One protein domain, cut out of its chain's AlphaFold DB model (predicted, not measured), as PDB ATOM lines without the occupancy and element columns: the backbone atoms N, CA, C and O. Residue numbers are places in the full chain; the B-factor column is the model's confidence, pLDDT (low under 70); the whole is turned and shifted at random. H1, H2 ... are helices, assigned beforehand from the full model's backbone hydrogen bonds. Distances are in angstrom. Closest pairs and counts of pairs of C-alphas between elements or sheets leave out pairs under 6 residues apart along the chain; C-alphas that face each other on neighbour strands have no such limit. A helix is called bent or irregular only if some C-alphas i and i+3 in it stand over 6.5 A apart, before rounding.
ATOM      1  N   SER A 145     -24.652  12.945 -37.564       66.38
ATOM      2  CA  SER A 145     -24.607  11.679 -36.821       66.38
ATOM      3  C   SER A 145     -24.343  10.460 -37.707       66.38
ATOM      4  O   SER A 145     -23.612   9.553 -37.297       66.38
ATOM      5  N   THR A 146     -24.859  10.454 -38.934       66.56
ATOM      6  CA  THR A 146     -24.631   9.378 -39.907       66.56
ATOM      7  C   THR A 146     -23.201   9.426 -40.455       66.56
ATOM      8  O   THR A 146     -22.517   8.399 -40.477       66.56
ATOM      9  N   ALA A 147     -22.685  10.618 -40.777       67.19
ATOM     10  CA  ALA A 147     -21.297  10.807 -41.212       67.19
ATOM     11  C   ALA A 147     -20.278  10.326 -40.159       67.19
ATOM     12  O   ALA A 147     -19.395   9.518 -40.458       67.19
ATOM     13  N   PHE A 148     -20.471  10.714 -38.894       67.94
ATOM     14  CA  PHE A 148     -19.633  10.265 -37.779       67.94
ATOM     15  C   PHE A 148     -19.674   8.746 -37.570       67.94
ATOM     16  O   PHE A 148     -18.639   8.125 -37.303       67.94
ATOM     17  N   HIS A 149     -20.854   8.126 -37.701       69.25
ATOM     18  CA  HIS A 149     -20.980   6.675 -37.597       69.25
ATOM     19  C   HIS A 149     -20.143   5.966 -38.669       69.25
ATOM     20  O   HIS A 149     -19.416   5.025 -38.344       69.25
ATOM     21  N   ARG A 150     -20.188   6.447 -39.919       70.50
ATOM     22  CA  ARG A 150     -19.418   5.874 -41.034       70.50
ATOM     23  C   ARG A 150     -17.916   5.930 -40.797       70.50
ATOM     24  O   ARG A 150     -17.257   4.896 -40.917       70.50
ATOM     25  N   TRP A 151     -17.365   7.083 -40.410       71.75
ATOM     26  CA  TRP A 151     -15.923   7.198 -40.158       71.75
ATOM     27  C   TRP A 151     -15.464   6.320 -39.000       71.75
ATOM     28  O   TRP A 151     -14.406   5.700 -39.085       71.75
ATOM     29  N   ARG A 152     -16.267   6.193 -37.940       70.69
ATOM     30  CA  ARG A 152     -15.931   5.326 -36.804       70.69
ATOM     31  C   ARG A 152     -15.767   3.865 -37.225       70.69
ATOM     32  O   ARG A 152     -14.899   3.174 -36.699       70.69
ATOM     33  N   THR A 153     -16.629   3.390 -38.119       67.12
ATOM     34  CA  THR A 153     -16.646   1.993 -38.578       67.12
ATOM     35  C   THR A 153     -15.774   1.749 -39.804       67.12
ATOM     36  O   THR A 153     -15.579   0.601 -40.197       67.12
ATOM     37  N   SER A 154     -15.254   2.809 -40.421       67.19
ATOM     38  CA  SER A 154     -14.422   2.708 -41.612       67.19
ATOM     39  C   SER A 154     -13.010   2.260 -41.249       67.19
ATOM     40  O   SER A 154     -12.314   2.897 -40.452       67.19
ATOM     41  N   ALA A 155     -12.552   1.189 -41.903       64.94
ATOM     42  CA  ALA A 155     -11.170   0.726 -41.811       64.94
ATOM     43  C   ALA A 155     -10.163   1.753 -42.366       64.94
ATOM     44  O   ALA A 155      -8.977   1.660 -42.066       64.94
ATOM     45  N   ARG A 156     -10.630   2.739 -43.150       63.25
ATOM     46  CA  ARG A 156      -9.795   3.788 -43.755       63.25
ATOM     47  C   ARG A 156      -9.518   4.971 -42.831       63.25
ATOM     48  O   ARG A 156      -8.567   5.699 -43.072       63.25
ATOM     49  N   THR A 157     -10.320   5.170 -41.789       70.31
ATOM     50  CA  THR A 157     -10.088   6.240 -40.809       70.31
ATOM     51  C   THR A 157      -8.842   5.896 -39.987       70.31
ATOM     52  O   THR A 157      -8.867   4.850 -39.332       70.31
ATOM     53  N   PRO A 158      -7.772   6.717 -39.979       73.38
ATOM     54  CA  PRO A 158      -6.573   6.447 -39.183       73.38
ATOM     55  C   PRO A 158      -6.887   6.279 -37.692       73.38
ATOM     56  O   PRO A 158      -7.770   6.956 -37.165       73.38
ATOM     57  N   GLU A 159      -6.149   5.411 -36.991       80.56
ATOM     58  CA  GLU A 159      -6.425   5.077 -35.580       80.56
ATOM     59  C   GLU A 159      -6.526   6.307 -34.661       80.56
ATOM     60  O   GLU A 159      -7.535   6.424 -33.964       80.56
ATOM     61  N   PRO A 160      -5.591   7.284 -34.703       84.88
ATOM     62  CA  PRO A 160      -5.660   8.449 -33.816       84.88
ATOM     63  C   PRO A 160      -6.934   9.278 -34.010       84.88
ATOM     64  O   PRO A 160      -7.477   9.850 -33.066       84.88
ATOM     65  N   LEU A 161      -7.427   9.337 -35.246       80.19
ATOM     66  CA  LEU A 161      -8.658  10.031 -35.589       80.19
ATOM     67  C   LEU A 161      -9.886   9.209 -35.197       80.19
ATOM     68  O   LEU A 161     -10.851   9.760 -34.670       80.19
ATOM     69  N   ARG A 162      -9.855   7.891 -35.409       79.94
ATOM     70  CA  ARG A 162     -10.940   6.993 -35.007       79.94
ATOM     71  C   ARG A 162     -11.158   7.043 -33.494       79.94
ATOM     72  O   ARG A 162     -12.302   7.143 -33.053       79.94
ATOM     73  N   GLU A 163     -10.082   7.034 -32.712       85.06
ATOM     74  CA  GLU A 163     -10.122   7.201 -31.255       85.06
ATOM     75  C   GLU A 163     -10.674   8.574 -30.850       85.06
ATOM     76  O   GLU A 163     -11.549   8.652 -29.986       85.06
ATOM     77  N   ALA A 164     -10.226   9.651 -31.504       85.81
ATOM     78  CA  ALA A 164     -10.713  11.004 -31.236       85.81
ATOM     79  C   ALA A 164     -12.220  11.145 -31.520       85.81
ATOM     80  O   ALA A 164     -12.961  11.675 -30.693       85.81
ATOM     81  N   LEU A 165     -12.701  10.597 -32.641       80.69
ATOM     82  CA  LEU A 165     -14.127  10.568 -32.987       80.69
ATOM     83  C   LEU A 165     -14.941   9.755 -31.969       80.69
ATOM     84  O   LEU A 165     -16.036  10.159 -31.583       80.69
ATOM     85  N   GLN A 166     -14.412   8.625 -31.487       82.06
ATOM     86  CA  GLN A 166     -15.056   7.849 -30.424       82.06
ATOM     87  C   GLN A 166     -15.112   8.610 -29.095       82.06
ATOM     88  O   GLN A 166     -16.119   8.523 -28.389       82.06
ATOM     89  N   ALA A 167     -14.050   9.334 -28.738       83.69
ATOM     90  CA  ALA A 167     -14.002  10.155 -27.532       83.69
ATOM     91  C   ALA A 167     -15.008  11.313 -27.600       83.69
ATOM     92  O   ALA A 167     -15.745  11.523 -26.639       83.69
ATOM     93  N   LEU A 168     -15.104  11.989 -28.750       82.88
ATOM     94  CA  LEU A 168     -16.088  13.046 -28.989       82.88
ATOM     95  C   LEU A 168     -17.521  12.521 -28.839       82.88
ATOM     96  O   LEU A 168     -18.289  13.064 -28.052       82.88
ATOM     97  N   LEU A 169     -17.855  11.398 -29.481       78.62
ATOM     98  CA  LEU A 169     -19.183  10.789 -29.340       78.62
ATOM     99  C   LEU A 169     -19.500  10.410 -27.887       78.62
ATOM    100  O   LEU A 169     -20.629  10.589 -27.443       78.62
ATOM    101  N   LYS A 170     -18.523   9.904 -27.121       77.56
ATOM    102  CA  LYS A 170     -18.704   9.609 -25.688       77.56
ATOM    103  C   LYS A 170     -18.939  10.873 -24.860       77.56
ATOM    104  O   LYS A 170     -19.766  10.830 -23.953       77.56
ATOM    105  N   ALA A 171     -18.238  11.966 -25.161       74.62
ATOM    106  CA  ALA A 171     -18.429  13.254 -24.497       74.62
ATOM    107  C   ALA A 171     -19.817  13.860 -24.790       74.62
ATOM    108  O   ALA A 171     -20.372  14.566 -23.952       74.62
ATOM    109  N   GLU A 172     -20.397  13.541 -25.951       71.88
ATOM    110  CA  GLU A 172     -21.750  13.953 -26.345       71.88
ATOM    111  C   GLU A 172     -22.871  13.116 -25.698       71.88
ATOM    112  O   GLU A 172     -24.004  13.593 -25.600       71.88
ATOM    113  N   VAL A 173     -22.595  11.885 -25.236       66.69
ATOM    114  CA  VAL A 173     -23.608  11.049 -24.567       66.69
ATOM    115  C   VAL A 173     -24.094  11.753 -23.298       66.69
ATOM    116  O   VAL A 173     -23.330  12.007 -22.363       66.69
ATOM    117  N   GLN A 174     -25.400  12.038 -23.259       55.38
ATOM    118  CA  GLN A 174     -26.055  12.696 -22.133       55.38
ATOM    119  C   GLN A 174     -25.723  11.992 -20.813       55.38
ATOM    120  O   GLN A 174     -26.053  10.825 -20.597       55.38
ATOM    121  N   THR A 175     -25.105  12.734 -19.900       49.84
ATOM    122  CA  THR A 175     -24.880  12.305 -18.519       49.84
ATOM    123  C   THR A 175     -25.783  13.094 -17.572       49.84
ATOM    124  O   THR A 175     -26.018  14.284 -17.799       49.84
ATOM    125  N   PRO A 176     -26.292  12.451 -16.506       53.31
ATOM    126  CA  PRO A 176     -27.336  12.996 -15.647       53.31
ATOM    127  C   PRO A 176     -26.905  14.285 -14.932       53.31
ATOM    128  O   PRO A 176     -25.727  14.643 -14.892       53.31
ATOM    129  N   ARG A 177     -27.913  14.966 -14.378       57.66
ATOM    130  CA  ARG A 177     -27.894  16.238 -13.635       57.66
ATOM    131  C   ARG A 177     -26.558  16.547 -12.938       57.66
ATOM    132  O   ARG A 177     -26.128  15.803 -12.062       57.66
ATOM    133  N   THR A 178     -25.956  17.689 -13.263       62.12
ATOM    134  CA  THR A 178     -24.715  18.188 -12.644       62.12
ATOM    135  C   THR A 178     -24.849  19.657 -12.241       62.12
ATOM    136  O   THR A 178     -25.630  20.385 -12.848       62.12
ATOM    137  N   CYS A 179     -24.116  20.102 -11.215       69.88
ATOM    138  CA  CYS A 179     -24.047  21.523 -10.853       69.88
ATOM    139  C   CYS A 179     -23.320  22.350 -11.939       69.88
ATOM    140  O   CYS A 179     -22.667  21.782 -12.816       69.88
ATOM    141  N   GLU A 180     -23.388  23.682 -11.846       66.12
ATOM    142  CA  GLU A 180     -22.764  24.625 -12.796       66.12
ATOM    143  C   GLU A 180     -21.257  24.387 -12.998       66.12
ATOM    144  O   GLU A 180     -20.752  24.464 -14.113       66.12
ATOM    145  N   LEU A 181     -20.528  24.020 -11.944       67.94
ATOM    146  CA  LEU A 181     -19.084  23.781 -12.038       67.94
ATOM    147  C   LEU A 181     -18.748  22.442 -12.721       67.94
ATOM    148  O   LEU A 181     -17.785  22.354 -13.478       67.94
ATOM    149  N   CYS A 182     -19.578  21.410 -12.546       74.25
ATOM    150  CA  CYS A 182     -19.467  20.178 -13.336       74.25
ATOM    151  C   CYS A 182     -19.954  20.348 -14.776       74.25
ATOM    152  O   CYS A 182     -19.520  19.609 -15.656       74.25
ATOM    153  N   HIS A 183     -20.830  21.322 -15.030       74.19
ATOM    154  CA  HIS A 183     -21.183  21.732 -16.384       74.19
ATOM    155  C   HIS A 183     -19.985  22.385 -17.084       74.19
ATOM    156  O   HIS A 183     -19.641  21.958 -18.180       74.19
ATOM    157  N   ALA A 184     -19.262  23.284 -16.407       74.50
ATOM    158  CA  ALA A 184     -18.035  23.878 -16.940       74.50
ATOM    159  C   ALA A 184     -16.960  22.831 -17.285       74.50
ATOM    160  O   ALA A 184     -16.336  22.927 -18.339       74.50
ATOM    161  N   ARG A 185     -16.765  21.798 -16.448       80.88
ATOM    162  CA  ARG A 185     -15.841  20.695 -16.773       80.88
ATOM    163  C   ARG A 185     -16.303  19.889 -17.985       80.88
ATOM    164  O   ARG A 185     -15.495  19.642 -18.866       80.88
ATOM    165  N   LYS A 186     -17.585  19.528 -18.067       76.81
ATOM    166  CA  LYS A 186     -18.130  18.792 -19.223       76.81
ATOM    167  C   LYS A 186     -18.028  19.587 -20.522       76.81
ATOM    168  O   LYS A 186     -17.668  19.025 -21.550       76.81
ATOM    169  N   ASP A 187     -18.340  20.880 -20.477       80.69
ATOM    170  CA  ASP A 187     -18.185  21.771 -21.627       80.69
ATOM    171  C   ASP A 187     -16.710  21.849 -22.052       80.69
ATOM    172  O   ASP A 187     -16.419  21.779 -23.242       80.69
ATOM    173  N   LEU A 188     -15.775  21.932 -21.097       83.56
ATOM    174  CA  LEU A 188     -14.343  21.873 -21.390       83.56
ATOM    175  C   LEU A 188     -13.942  20.526 -22.010       83.56
ATOM    176  O   LEU A 188     -13.284  20.524 -23.042       83.56
ATOM    177  N   ASP A 189     -14.363  19.396 -21.437       84.88
ATOM    178  CA  ASP A 189     -14.049  18.055 -21.948       84.88
ATOM    179  C   ASP A 189     -14.582  17.858 -23.381       84.88
ATOM    180  O   ASP A 189     -13.891  17.292 -24.228       84.88
ATOM    181  N   LEU A 190     -15.781  18.376 -23.681       84.62
ATOM    182  CA  LEU A 190     -16.351  18.369 -25.030       84.62
ATOM    183  C   LEU A 190     -15.507  19.204 -26.003       84.62
ATOM    184  O   LEU A 190     -15.170  18.722 -27.084       84.62
ATOM    185  N   LEU A 191     -15.140  20.431 -25.619       86.69
ATOM    186  CA  LEU A 191     -14.304  21.305 -26.447       86.69
ATOM    187  C   LEU A 191     -12.914  20.694 -26.685       86.69
ATOM    188  O   LEU A 191     -12.405  20.750 -27.800       86.69
ATOM    189  N   LEU A 192     -12.323  20.055 -25.674       88.31
ATOM    190  CA  LEU A 192     -11.043  19.355 -25.803       88.31
ATOM    191  C   LEU A 192     -11.151  18.114 -26.700       88.31
ATOM    192  O   LEU A 192     -10.234  17.831 -27.468       88.31
ATOM    193  N   ALA A 193     -12.267  17.382 -26.654       86.25
ATOM    194  CA  ALA A 193     -12.504  16.266 -27.566       86.25
ATOM    195  C   ALA A 193     -12.645  16.742 -29.025       86.25
ATOM    196  O   ALA A 193     -12.116  16.099 -29.932       86.25
ATOM    197  N   GLN A 194     -13.297  17.887 -29.253       85.75
ATOM    198  CA  GLN A 194     -13.365  18.535 -30.570       85.75
ATOM    199  C   GLN A 194     -11.980  18.985 -31.051       85.75
ATOM    200  O   GLN A 194     -11.600  18.694 -32.187       85.75
ATOM    201  N   ASP A 195     -11.198  19.630 -30.177       86.38
ATOM    202  CA  ASP A 195      -9.812  20.015 -30.460       86.38
ATOM    203  C   ASP A 195      -8.977  18.789 -30.853       86.38
ATOM    204  O   ASP A 195      -8.231  18.828 -31.829       86.38
ATOM    205  N   ARG A 196      -9.159  17.660 -30.160       86.56
ATOM    206  CA  ARG A 196      -8.423  16.430 -30.450       86.56
ATOM    207  C   ARG A 196      -8.748  15.846 -31.822       86.56
ATOM    208  O   ARG A 196      -7.838  15.391 -32.512       86.56
ATOM    209  N   VAL A 197     -10.017  15.868 -32.240       83.00
ATOM    210  CA  VAL A 197     -10.397  15.483 -33.611       83.00
ATOM    211  C   VAL A 197      -9.672  16.377 -34.613       83.00
ATOM    212  O   VAL A 197      -9.126  15.875 -35.593       83.00
ATOM    213  N   TRP A 198      -9.587  17.678 -34.332       79.69
ATOM    214  CA  TRP A 198      -8.897  18.647 -35.179       79.69
ATOM    215  C   TRP A 198      -7.382  18.414 -35.273       79.69
ATOM    216  O   TRP A 198      -6.808  18.474 -36.358       79.69
ATOM    217  N   GLU A 199      -6.727  18.102 -34.158       82.81
ATOM    218  CA  GLU A 199      -5.296  17.777 -34.105       82.81
ATOM    219  C   GLU A 199      -4.965  16.473 -34.831       82.81
ATOM    220  O   GLU A 199      -3.945  16.375 -35.510       82.81
ATOM    221  N   CYS A 200      -5.835  15.468 -34.721       79.38
ATOM    222  CA  CYS A 200      -5.706  14.225 -35.476       79.38
ATOM    223  C   CYS A 200      -6.051  14.417 -36.966       79.38
ATOM    224  O   CYS A 200      -5.840  13.503 -37.763       79.38
ATOM    225  N   SER A 201      -6.542  15.603 -37.349       68.06
ATOM    226  CA  SER A 201      -6.940  15.958 -38.708       68.06
ATOM    227  C   SER A 201      -5.804  16.579 -39.532       68.06
ATOM    228  O   SER A 201      -5.938  17.709 -39.993       68.06
ATOM    229  N   THR A 202      -4.663  15.900 -39.692       60.72
ATOM    230  CA  THR A 202      -3.431  16.480 -40.292       60.72
ATOM    231  C   THR A 202      -3.180  16.160 -41.769       60.72
ATOM    232  O   THR A 202      -2.255  16.719 -42.355       60.72
ATOM    233  N   ALA A 203      -4.001  15.320 -42.396       57.41
ATOM    234  CA  ALA A 203      -3.894  14.953 -43.810       57.41
ATOM    235  C   ALA A 203      -4.967  15.652 -44.684       57.41
ATOM    236  O   ALA A 203      -5.967  16.133 -44.140       57.41
ATOM    237  N   PRO A 204      -4.819  15.677 -46.031       49.66
ATOM    238  CA  PRO A 204      -5.819  16.234 -46.964       49.66
ATOM    239  C   PRO A 204      -7.216  15.603 -46.831       49.66
ATOM    240  O   PRO A 204      -8.218  16.179 -47.242       49.66
ATOM    241  N   GLU A 205      -7.274  14.418 -46.224       49.75
ATOM    242  CA  GLU A 205      -8.445  13.568 -45.996       49.75
ATOM    243  C   GLU A 205      -9.532  14.206 -45.099       49.75
ATOM    244  O   GLU A 205     -10.596  13.618 -44.934       49.75
ATOM    245  N   LEU A 206      -9.268  15.357 -44.461       59.75
ATOM    246  CA  LEU A 206      -9.965  15.741 -43.221       59.75
ATOM    247  C   LEU A 206     -10.624  17.122 -43.238       59.75
ATOM    248  O   LEU A 206     -11.206  17.533 -42.238       59.75
ATOM    249  N   GLU A 207     -10.638  17.800 -44.386       58.81
ATOM    250  CA  GLU A 207     -11.484  18.981 -44.607       58.81
ATOM    251  C   GLU A 207     -12.981  18.667 -44.445       58.81
ATOM    252  O   GLU A 207     -13.734  19.467 -43.894       58.81
ATOM    253  N   GLU A 208     -13.408  17.463 -44.823       64.25
ATOM    254  CA  GLU A 208     -14.775  16.981 -44.609       64.25
ATOM    255  C   GLU A 208     -15.089  16.824 -43.115       64.25
ATOM    256  O   GLU A 208     -16.079  17.365 -42.626       64.25
ATOM    257  N   ILE A 209     -14.218  16.145 -42.359       66.31
ATOM    258  CA  ILE A 209     -14.411  15.958 -40.914       66.31
ATOM    259  C   ILE A 209     -14.451  17.305 -40.208       66.31
ATOM    260  O   ILE A 209     -15.326  17.531 -39.376       66.31
ATOM    261  N   ARG A 210     -13.566  18.229 -40.583       69.69
ATOM    262  CA  ARG A 210     -13.565  19.603 -40.075       69.69
ATOM    263  C   ARG A 210     -14.889  20.317 -40.356       69.69
ATOM    264  O   ARG A 210     -15.466  20.889 -39.433       69.69
ATOM    265  N   ARG A 211     -15.409  20.233 -41.585       67.50
ATOM    266  CA  ARG A 211     -16.701  20.826 -41.973       67.50
ATOM    267  C   ARG A 211     -17.880  20.196 -41.240       67.50
ATOM    268  O   ARG A 211     -18.735  20.925 -40.753       67.50
ATOM    269  N   VAL A 212     -17.931  18.872 -41.110       70.50
ATOM    270  CA  VAL A 212     -19.025  18.179 -40.410       70.50
ATOM    271  C   VAL A 212     -18.951  18.407 -38.901       70.50
ATOM    272  O   VAL A 212     -19.993  18.585 -38.276       70.50
ATOM    273  N   VAL A 213     -17.754  18.470 -38.304       73.50
ATOM    274  CA  VAL A 213     -17.566  18.893 -36.903       73.50
ATOM    275  C   VAL A 213     -18.106  20.310 -36.716       73.50
ATOM    276  O   VAL A 213     -18.903  20.528 -35.811       73.50
ATOM    277  N   VAL A 214     -17.760  21.252 -37.599       71.62
ATOM    278  CA  VAL A 214     -18.248  22.641 -37.544       71.62
ATOM    279  C   VAL A 214     -19.760  22.730 -37.750       71.62
ATOM    280  O   VAL A 214     -20.437  23.413 -36.989       71.62
ATOM    281  N   LEU A 215     -20.320  21.997 -38.712       69.00
ATOM    282  CA  LEU A 215     -21.769  21.905 -38.907       69.00
ATOM    283  C   LEU A 215     -22.465  21.356 -37.657       69.00
ATOM    284  O   LEU A 215     -23.445  21.940 -37.210       69.00
ATOM    285  N   ARG A 216     -21.923  20.299 -37.041       71.75
ATOM    286  CA  ARG A 216     -22.435  19.713 -35.791       71.75
ATOM    287  C   ARG A 216     -22.307  20.677 -34.605       71.75
ATOM    288  O   ARG A 216     -23.188  20.723 -33.749       71.75
ATOM    289  N   GLU A 217     -21.240  21.475 -34.560       75.06
ATOM    290  CA  GLU A 217     -21.050  22.552 -33.582       75.06
ATOM    291  C   GLU A 217     -22.042  23.718 -33.769       75.06
ATOM    292  O   GLU A 217     -22.359  24.387 -32.780       75.06
ATOM    293  N   LEU A 218     -22.501  23.972 -35.004       66.94
ATOM    294  CA  LEU A 218     -23.446  25.036 -35.372       66.94
ATOM    295  C   LEU A 218     -24.908  24.627 -35.178       66.94
ATOM    296  O   LEU A 218     -25.694  25.421 -34.671       66.94
ATOM    297  N   THR A 219     -25.284  23.399 -35.546       64.25
ATOM    298  CA  THR A 219     -26.664  22.901 -35.384       64.25
ATOM    299  C   THR A 219     -27.037  22.673 -33.924       64.25
ATOM    300  O   THR A 219     -28.212  22.518 -33.600       64.25
ATOM    301  N   GLY A 220     -26.038  22.657 -33.038       57.41
ATOM    302  CA  GLY A 220     -26.216  22.347 -31.633       57.41
ATOM    303  C   GLY A 220     -26.643  20.895 -31.416       57.41
ATOM    304  O   GLY A 220     -27.044  20.166 -32.321       57.41
ATOM    305  N   PHE A 221     -26.547  20.468 -30.164       56.03
ATOM    306  CA  PHE A 221     -27.251  19.290 -29.680       56.03
ATOM    307  C   PHE A 221     -28.453  19.807 -28.893       56.03
ATOM    308  O   PHE A 221     -28.262  20.622 -27.986       56.03
ATOM    309  N   GLU A 222     -29.671  19.351 -29.199       43.91
ATOM    310  CA  GLU A 222     -30.832  19.638 -28.350       43.91
ATOM    311  C   GLU A 222     -30.590  19.026 -26.961       43.91
ATOM    312  O   GLU A 222     -30.756  17.829 -26.707       43.91
ATOM    313  N   ARG A 223     -30.131  19.870 -26.034       48.97
ATOM    314  CA  ARG A 223     -29.939  19.536 -24.624       48.97
ATOM    315  C   ARG A 223     -31.316  19.508 -23.963       48.97
ATOM    316  O   ARG A 223     -31.733  20.487 -23.352       48.97
ATOM    317  N   ALA A 224     -32.037  18.394 -24.089       38.56
ATOM    318  CA  ALA A 224     -33.280  18.193 -23.350       38.56
ATOM    319  C   ALA A 224     -32.991  18.241 -21.837       38.56
ATOM    320  O   ALA A 224     -32.340  17.361 -21.270       38.56
ATOM    321  N   PHE A 225     -33.443  19.315 -21.189       42.66
ATOM    322  CA  PHE A 225     -33.176  19.615 -19.786       42.66
ATOM    323  C   PHE A 225     -34.370  19.180 -18.927       42.66
ATOM    324  O   PHE A 225     -35.470  19.704 -19.085       42.66
ATOM    325  N   ALA A 226     -34.171  18.247 -17.989       35.16
ATOM    326  CA  ALA A 226     -35.213  17.861 -17.032       35.16
ATOM    327  C   ALA A 226     -34.670  17.629 -15.603       35.16
ATOM    328  O   ALA A 226     -34.318  16.517 -15.187       35.16
ATOM    329  N   GLY A 227     -34.689  18.707 -14.810       42.81
ATOM    330  CA  GLY A 227     -34.711  18.703 -13.338       42.81
ATOM    331  C   GLY A 227     -33.366  18.799 -12.602       42.81
ATOM    332  O   GLY A 227     -32.293  18.669 -13.180       42.81
ATOM    333  N   THR A 228     -33.439  19.017 -11.282       43.41
ATOM    334  CA  THR A 228     -32.319  19.315 -10.366       43.41
ATOM    335  C   THR A 228     -31.946  18.124  -9.469       43.41
ATOM    336  O   THR A 228     -32.815  17.399  -8.989       43.41
ATOM    337  N   LEU A 229     -30.649  17.882  -9.236       48.94
ATOM    338  CA  LEU A 229     -30.149  16.991  -8.176       48.94
ATOM    339  C   LEU A 229     -28.945  17.650  -7.496       48.94
ATOM    340  O   LEU A 229     -28.037  18.145  -8.157       48.94
ATOM    341  N   ARG A 230     -28.982  17.679  -6.160       50.12
ATOM    342  CA  ARG A 230     -27.969  18.268  -5.279       50.12
ATOM    343  C   ARG A 230     -27.115  17.149  -4.681       50.12
ATOM    344  O   ARG A 230     -27.523  16.527  -3.707       50.12
ATOM    345  N   THR A 231     -25.928  16.924  -5.226       51.72
ATOM    346  CA  THR A 231     -24.856  16.157  -4.570       51.72
ATOM    347  C   THR A 231     -23.639  17.059  -4.404       51.72
ATOM    348  O   THR A 231     -23.313  17.843  -5.291       51.72
ATOM    349  N   ARG A 232     -22.987  16.997  -3.241       51.25
ATOM    350  CA  ARG A 232     -21.831  17.833  -2.887       51.25
ATOM    351  C   ARG A 232     -20.556  17.174  -3.427       51.25
ATOM    352  O   ARG A 232     -20.352  15.993  -3.170       51.25
ATOM    353  N   HIS A 233     -19.749  17.905  -4.185       63.16
ATOM    354  CA  HIS A 233     -18.480  17.445  -4.759       63.16
ATOM    355  C   HIS A 233     -17.531  18.644  -4.933       63.16
ATOM    356  O   HIS A 233     -17.992  19.785  -4.948       63.16
ATOM    357  N   GLU A 234     -16.220  18.394  -4.969       60.25
ATOM    358  CA  GLU A 234     -15.186  19.430  -5.108       60.25
ATOM    359  C   GLU A 234     -15.005  19.848  -6.571       60.25
ATOM    360  O   GLU A 234     -15.200  19.050  -7.490       60.25
ATOM    361  N   HIS A 235     -14.644  21.115  -6.781       65.44
ATOM    362  CA  HIS A 235     -14.562  21.726  -8.101       65.44
ATOM    363  C   HIS A 235     -13.199  22.362  -8.335       65.44
ATOM    364  O   HIS A 235     -12.753  23.198  -7.552       65.44
ATOM    365  N   GLU A 236     -12.575  21.989  -9.446       72.62
ATOM    366  CA  GLU A 236     -11.388  22.654  -9.970       72.62
ATOM    367  C   GLU A 236     -11.782  23.998 -10.606       72.62
ATOM    368  O   GLU A 236     -12.866  24.139 -11.181       72.62
ATOM    369  N   TYR A 237     -10.913  25.004 -10.502       75.25
ATOM    370  CA  TYR A 237     -11.122  26.291 -11.160       75.25
ATOM    371  C   TYR A 237     -10.696  26.190 -12.632       75.25
ATOM    372  O   TYR A 237      -9.518  26.023 -12.930       75.25
ATOM    373  N   LEU A 238     -11.663  26.263 -13.555       78.44
ATOM    374  CA  LEU A 238     -11.468  25.945 -14.981       78.44
ATOM    375  C   LEU A 238     -11.693  27.134 -15.929       78.44
ATOM    376  O   LEU A 238     -11.712  26.948 -17.143       78.44
ATOM    377  N   SER A 239     -11.905  28.345 -15.404       80.00
ATOM    378  CA  SER A 239     -12.350  29.499 -16.203       80.00
ATOM    379  C   SER A 239     -11.378  29.861 -17.332       80.00
ATOM    380  O   SER A 239     -11.819  30.088 -18.457       80.00
ATOM    381  N   GLU A 240     -10.072  29.851 -17.063       84.88
ATOM    382  CA  GLU A 240      -9.030  30.162 -18.049       84.88
ATOM    383  C   GLU A 240      -8.960  29.103 -19.158       84.88
ATOM    384  O   GLU A 240      -8.933  29.436 -20.343       84.88
ATOM    385  N   GLN A 241      -9.009  27.819 -18.789       86.94
ATOM    386  CA  GLN A 241      -8.987  26.712 -19.750       86.94
ATOM    387  C   GLN A 241     -10.230  26.730 -20.649       86.94
ATOM    388  O   GLN A 241     -10.129  26.543 -21.863       86.94
ATOM    389  N   LEU A 242     -11.397  27.008 -20.063       84.94
ATOM    390  CA  LEU A 242     -12.661  27.117 -20.784       84.94
ATOM    391  C   LEU A 242     -12.662  28.309 -21.751       84.94
ATOM    392  O   LEU A 242     -13.145  28.181 -22.875       84.94
ATOM    393  N   ALA A 243     -12.116  29.456 -21.337       85.25
ATOM    394  CA  ALA A 243     -11.987  30.630 -22.194       85.25
ATOM    395  C   ALA A 243     -11.089  30.339 -23.406       85.25
ATOM    396  O   ALA A 243     -11.511  30.560 -24.541       85.25
ATOM    397  N   ALA A 244      -9.914  29.742 -23.182       89.12
ATOM    398  CA  ALA A 244      -8.994  29.374 -24.258       89.12
ATOM    399  C   ALA A 244      -9.604  28.345 -25.231       89.12
ATOM    400  O   ALA A 244      -9.425  28.441 -26.445       89.12
ATOM    401  N   ALA A 245     -10.351  27.361 -24.721       87.94
ATOM    402  CA  ALA A 245     -11.030  26.371 -25.556       87.94
ATOM    403  C   ALA A 245     -12.157  26.993 -26.405       87.94
ATOM    404  O   ALA A 245     -12.322  26.655 -27.579       87.94
ATOM    405  N   ARG A 246     -12.904  27.955 -25.847       87.25
ATOM    406  CA  ARG A 246     -13.936  28.711 -26.578       87.25
ATOM    407  C   ARG A 246     -13.348  29.593 -27.675       87.25
ATOM    408  O   ARG A 246     -13.929  29.668 -28.753       87.25
ATOM    409  N   GLU A 247     -12.200  30.212 -27.425       88.12
ATOM    410  CA  GLU A 247     -11.489  31.012 -28.425       88.12
ATOM    411  C   GLU A 247     -11.054  30.151 -29.622       88.12
ATOM    412  O   GLU A 247     -11.340  30.494 -30.769       88.12
ATOM    413  N   ARG A 248     -10.462  28.972 -29.367       88.81
ATOM    414  CA  ARG A 248     -10.117  28.014 -30.435       88.81
ATOM    415  C   ARG A 248     -11.340  27.571 -31.232       88.81
ATOM    416  O   ARG A 248     -11.277  27.520 -32.459       88.81
ATOM    417  N   ARG A 249     -12.463  27.299 -30.557       86.69
ATOM    418  CA  ARG A 249     -13.741  26.999 -31.217       86.69
ATOM    419  C   ARG A 249     -14.188  28.138 -32.133       86.69
ATOM    420  O   ARG A 249     -14.519  27.895 -33.288       86.69
ATOM    421  N   GLN A 250     -14.174  29.376 -31.648       84.12
ATOM    422  CA  GLN A 250     -14.590  30.532 -32.442       84.12
ATOM    423  C   GLN A 250     -13.713  30.719 -33.688       84.12
ATOM    424  O   GLN A 250     -14.244  30.975 -34.768       84.12
ATOM    425  N   ALA A 251     -12.398  30.523 -33.564       83.56
ATOM    426  CA  ALA A 251     -11.481  30.567 -34.700       83.56
ATOM    427  C   ALA A 251     -11.801  29.490 -35.755       83.56
ATOM    428  O   ALA A 251     -11.795  29.785 -36.950       83.56
ATOM    429  N   ARG A 252     -12.141  28.260 -35.334       84.50
ATOM    430  CA  ARG A 252     -12.579  27.196 -36.257       84.50
ATOM    431  C   ARG A 252     -13.873  27.551 -36.976       84.50
ATOM    432  O   ARG A 252     -13.932  27.431 -38.195       84.50
ATOM    433  N   LEU A 253     -14.889  28.005 -36.239       81.25
ATOM    434  CA  LEU A 253     -16.168  28.408 -36.827       81.25
ATOM    435  C   LEU A 253     -15.963  29.522 -37.861       81.25
ATOM    436  O   LEU A 253     -16.483  29.426 -38.965       81.25
ATOM    437  N   ALA A 254     -15.146  30.531 -37.552       79.00
ATOM    438  CA  ALA A 254     -14.859  31.620 -38.483       79.00
ATOM    439  C   ALA A 254     -14.169  31.154 -39.779       79.00
ATOM    440  O   ALA A 254     -14.399  31.736 -40.834       79.00
ATOM    441  N   ALA A 255     -13.332  30.116 -39.712       73.25
ATOM    442  CA  ALA A 255     -12.586  29.621 -40.867       73.25
ATOM    443  C   ALA A 255     -13.357  28.598 -41.726       73.25
ATOM    444  O   ALA A 255     -13.071  28.479 -42.916       73.25
ATOM    445  N   TYR A 256     -14.313  27.864 -41.147       70.31
ATOM    446  CA  TYR A 256     -14.908  26.672 -41.776       70.31
ATOM    447  C   TYR A 256     -16.439  26.650 -41.802       70.31
ATOM    448  O   TYR A 256     -17.022  25.702 -42.335       70.31
ATOM    449  N   ALA A 257     -17.109  27.652 -41.226       67.00
ATOM    450  CA  ALA A 257     -18.558  27.745 -41.305       67.00
ATOM    451  C   ALA A 257     -19.016  27.927 -42.768       67.00
ATOM    452  O   ALA A 257     -18.373  28.658 -43.529       67.00
TER     453      ALA A 257
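This is residues 145 to 257 of the 267 residues of an uncharacterized protein of Catenulispora acidiphila (strain DSM 44928 / JCM 14897 / NBRC 102108 / NRRL B-24433 / ID139908) (UniProt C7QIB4). The longest helix, H3, has H2 folded back along one side of it and H5 crossing it on another side, while H4 meets the last part of H5 and the short H1 packs on the first half of H2. A wide loop, residues 220 to 238, swings out past the beginning of H3 on its way from H4 to H5. The printed part has 113 residues with five named helices, H1 to H5 in chain order, and no named strand; the class is all helix. It is compact, with a radius of gyration of the C-alphas of 15.3 A, yet elongated in outline, spanning 46 by 27 by 24 A.

H3, residues 180 to 199, touches H2, residues 159 to 172, at a shallow tilt of 24 degrees, opposite ways; their closest C-alphas, Leu 168 and Ala 193, are 5.0 A apart, and the two form a helical hairpin. With residues 184 to 192 alone, H3 touches residues 241 to 249 of H5, residues 239 to 256, at a steep tilt of 43 degrees, the same way; the closest C-alphas are those of Leu 188 and Leu 242, 5.5 A apart. H4, residues 204 to 219, touches H5 with residues 210 to 214 alone, and the closest C-alphas, those of Arg 211 and Tyr 256, are 6.1 A apart. Their tilt of 67 degrees is steep, only just short of perpendicular. H4 is close to H3 but not clearly touching it, the closest C-alphas being those of Trp 198 and Arg 210, 6.8 A apart. H1, residues 145 to 153, forms a helical hairpin with H2 at a steep tilt of 39 degrees; the closest C-alphas, Arg 152 and Arg 162, are 5.6 A apart. H2 and H4 are near each other; H5 is apart from H1 and H2, and H1 is apart from H3. In H1, H2, H3 and H5 every O i to N i+4 pair is within hydrogen-bond range; in H4 10 of 12 are.

H3 is 28.4 A long, from C-alpha 180 at (-22.764, 24.625, -12.796) to C-alpha 199 at (-5.296, 17.777, -34.105). H5 measures 25.9 A and ends with C-alpha 256 at (-14.908, 26.672, -41.776). H4 measures 24.8 A and is irregular: C-alphas 205 and 208 are 7.3 A apart. H2 measures 20.0 A, and H1, 12.7 A long, begins with C-alpha 145 at (-24.607, 11.679, -36.821).

The two C-alphas farthest apart, those of Pro 204 and Arg 230, are 47.2 A apart. The printed part has no cut. The link from H4 to H5 is long, with 19 residues; those from H1 to H2 and from H3 to H4 are tight, and that from H2 to H3 is short. The mean pLDDT of the printed part is 71.0, and 49 residues are under 70, among them residues 201 to 211 and 218 to 235.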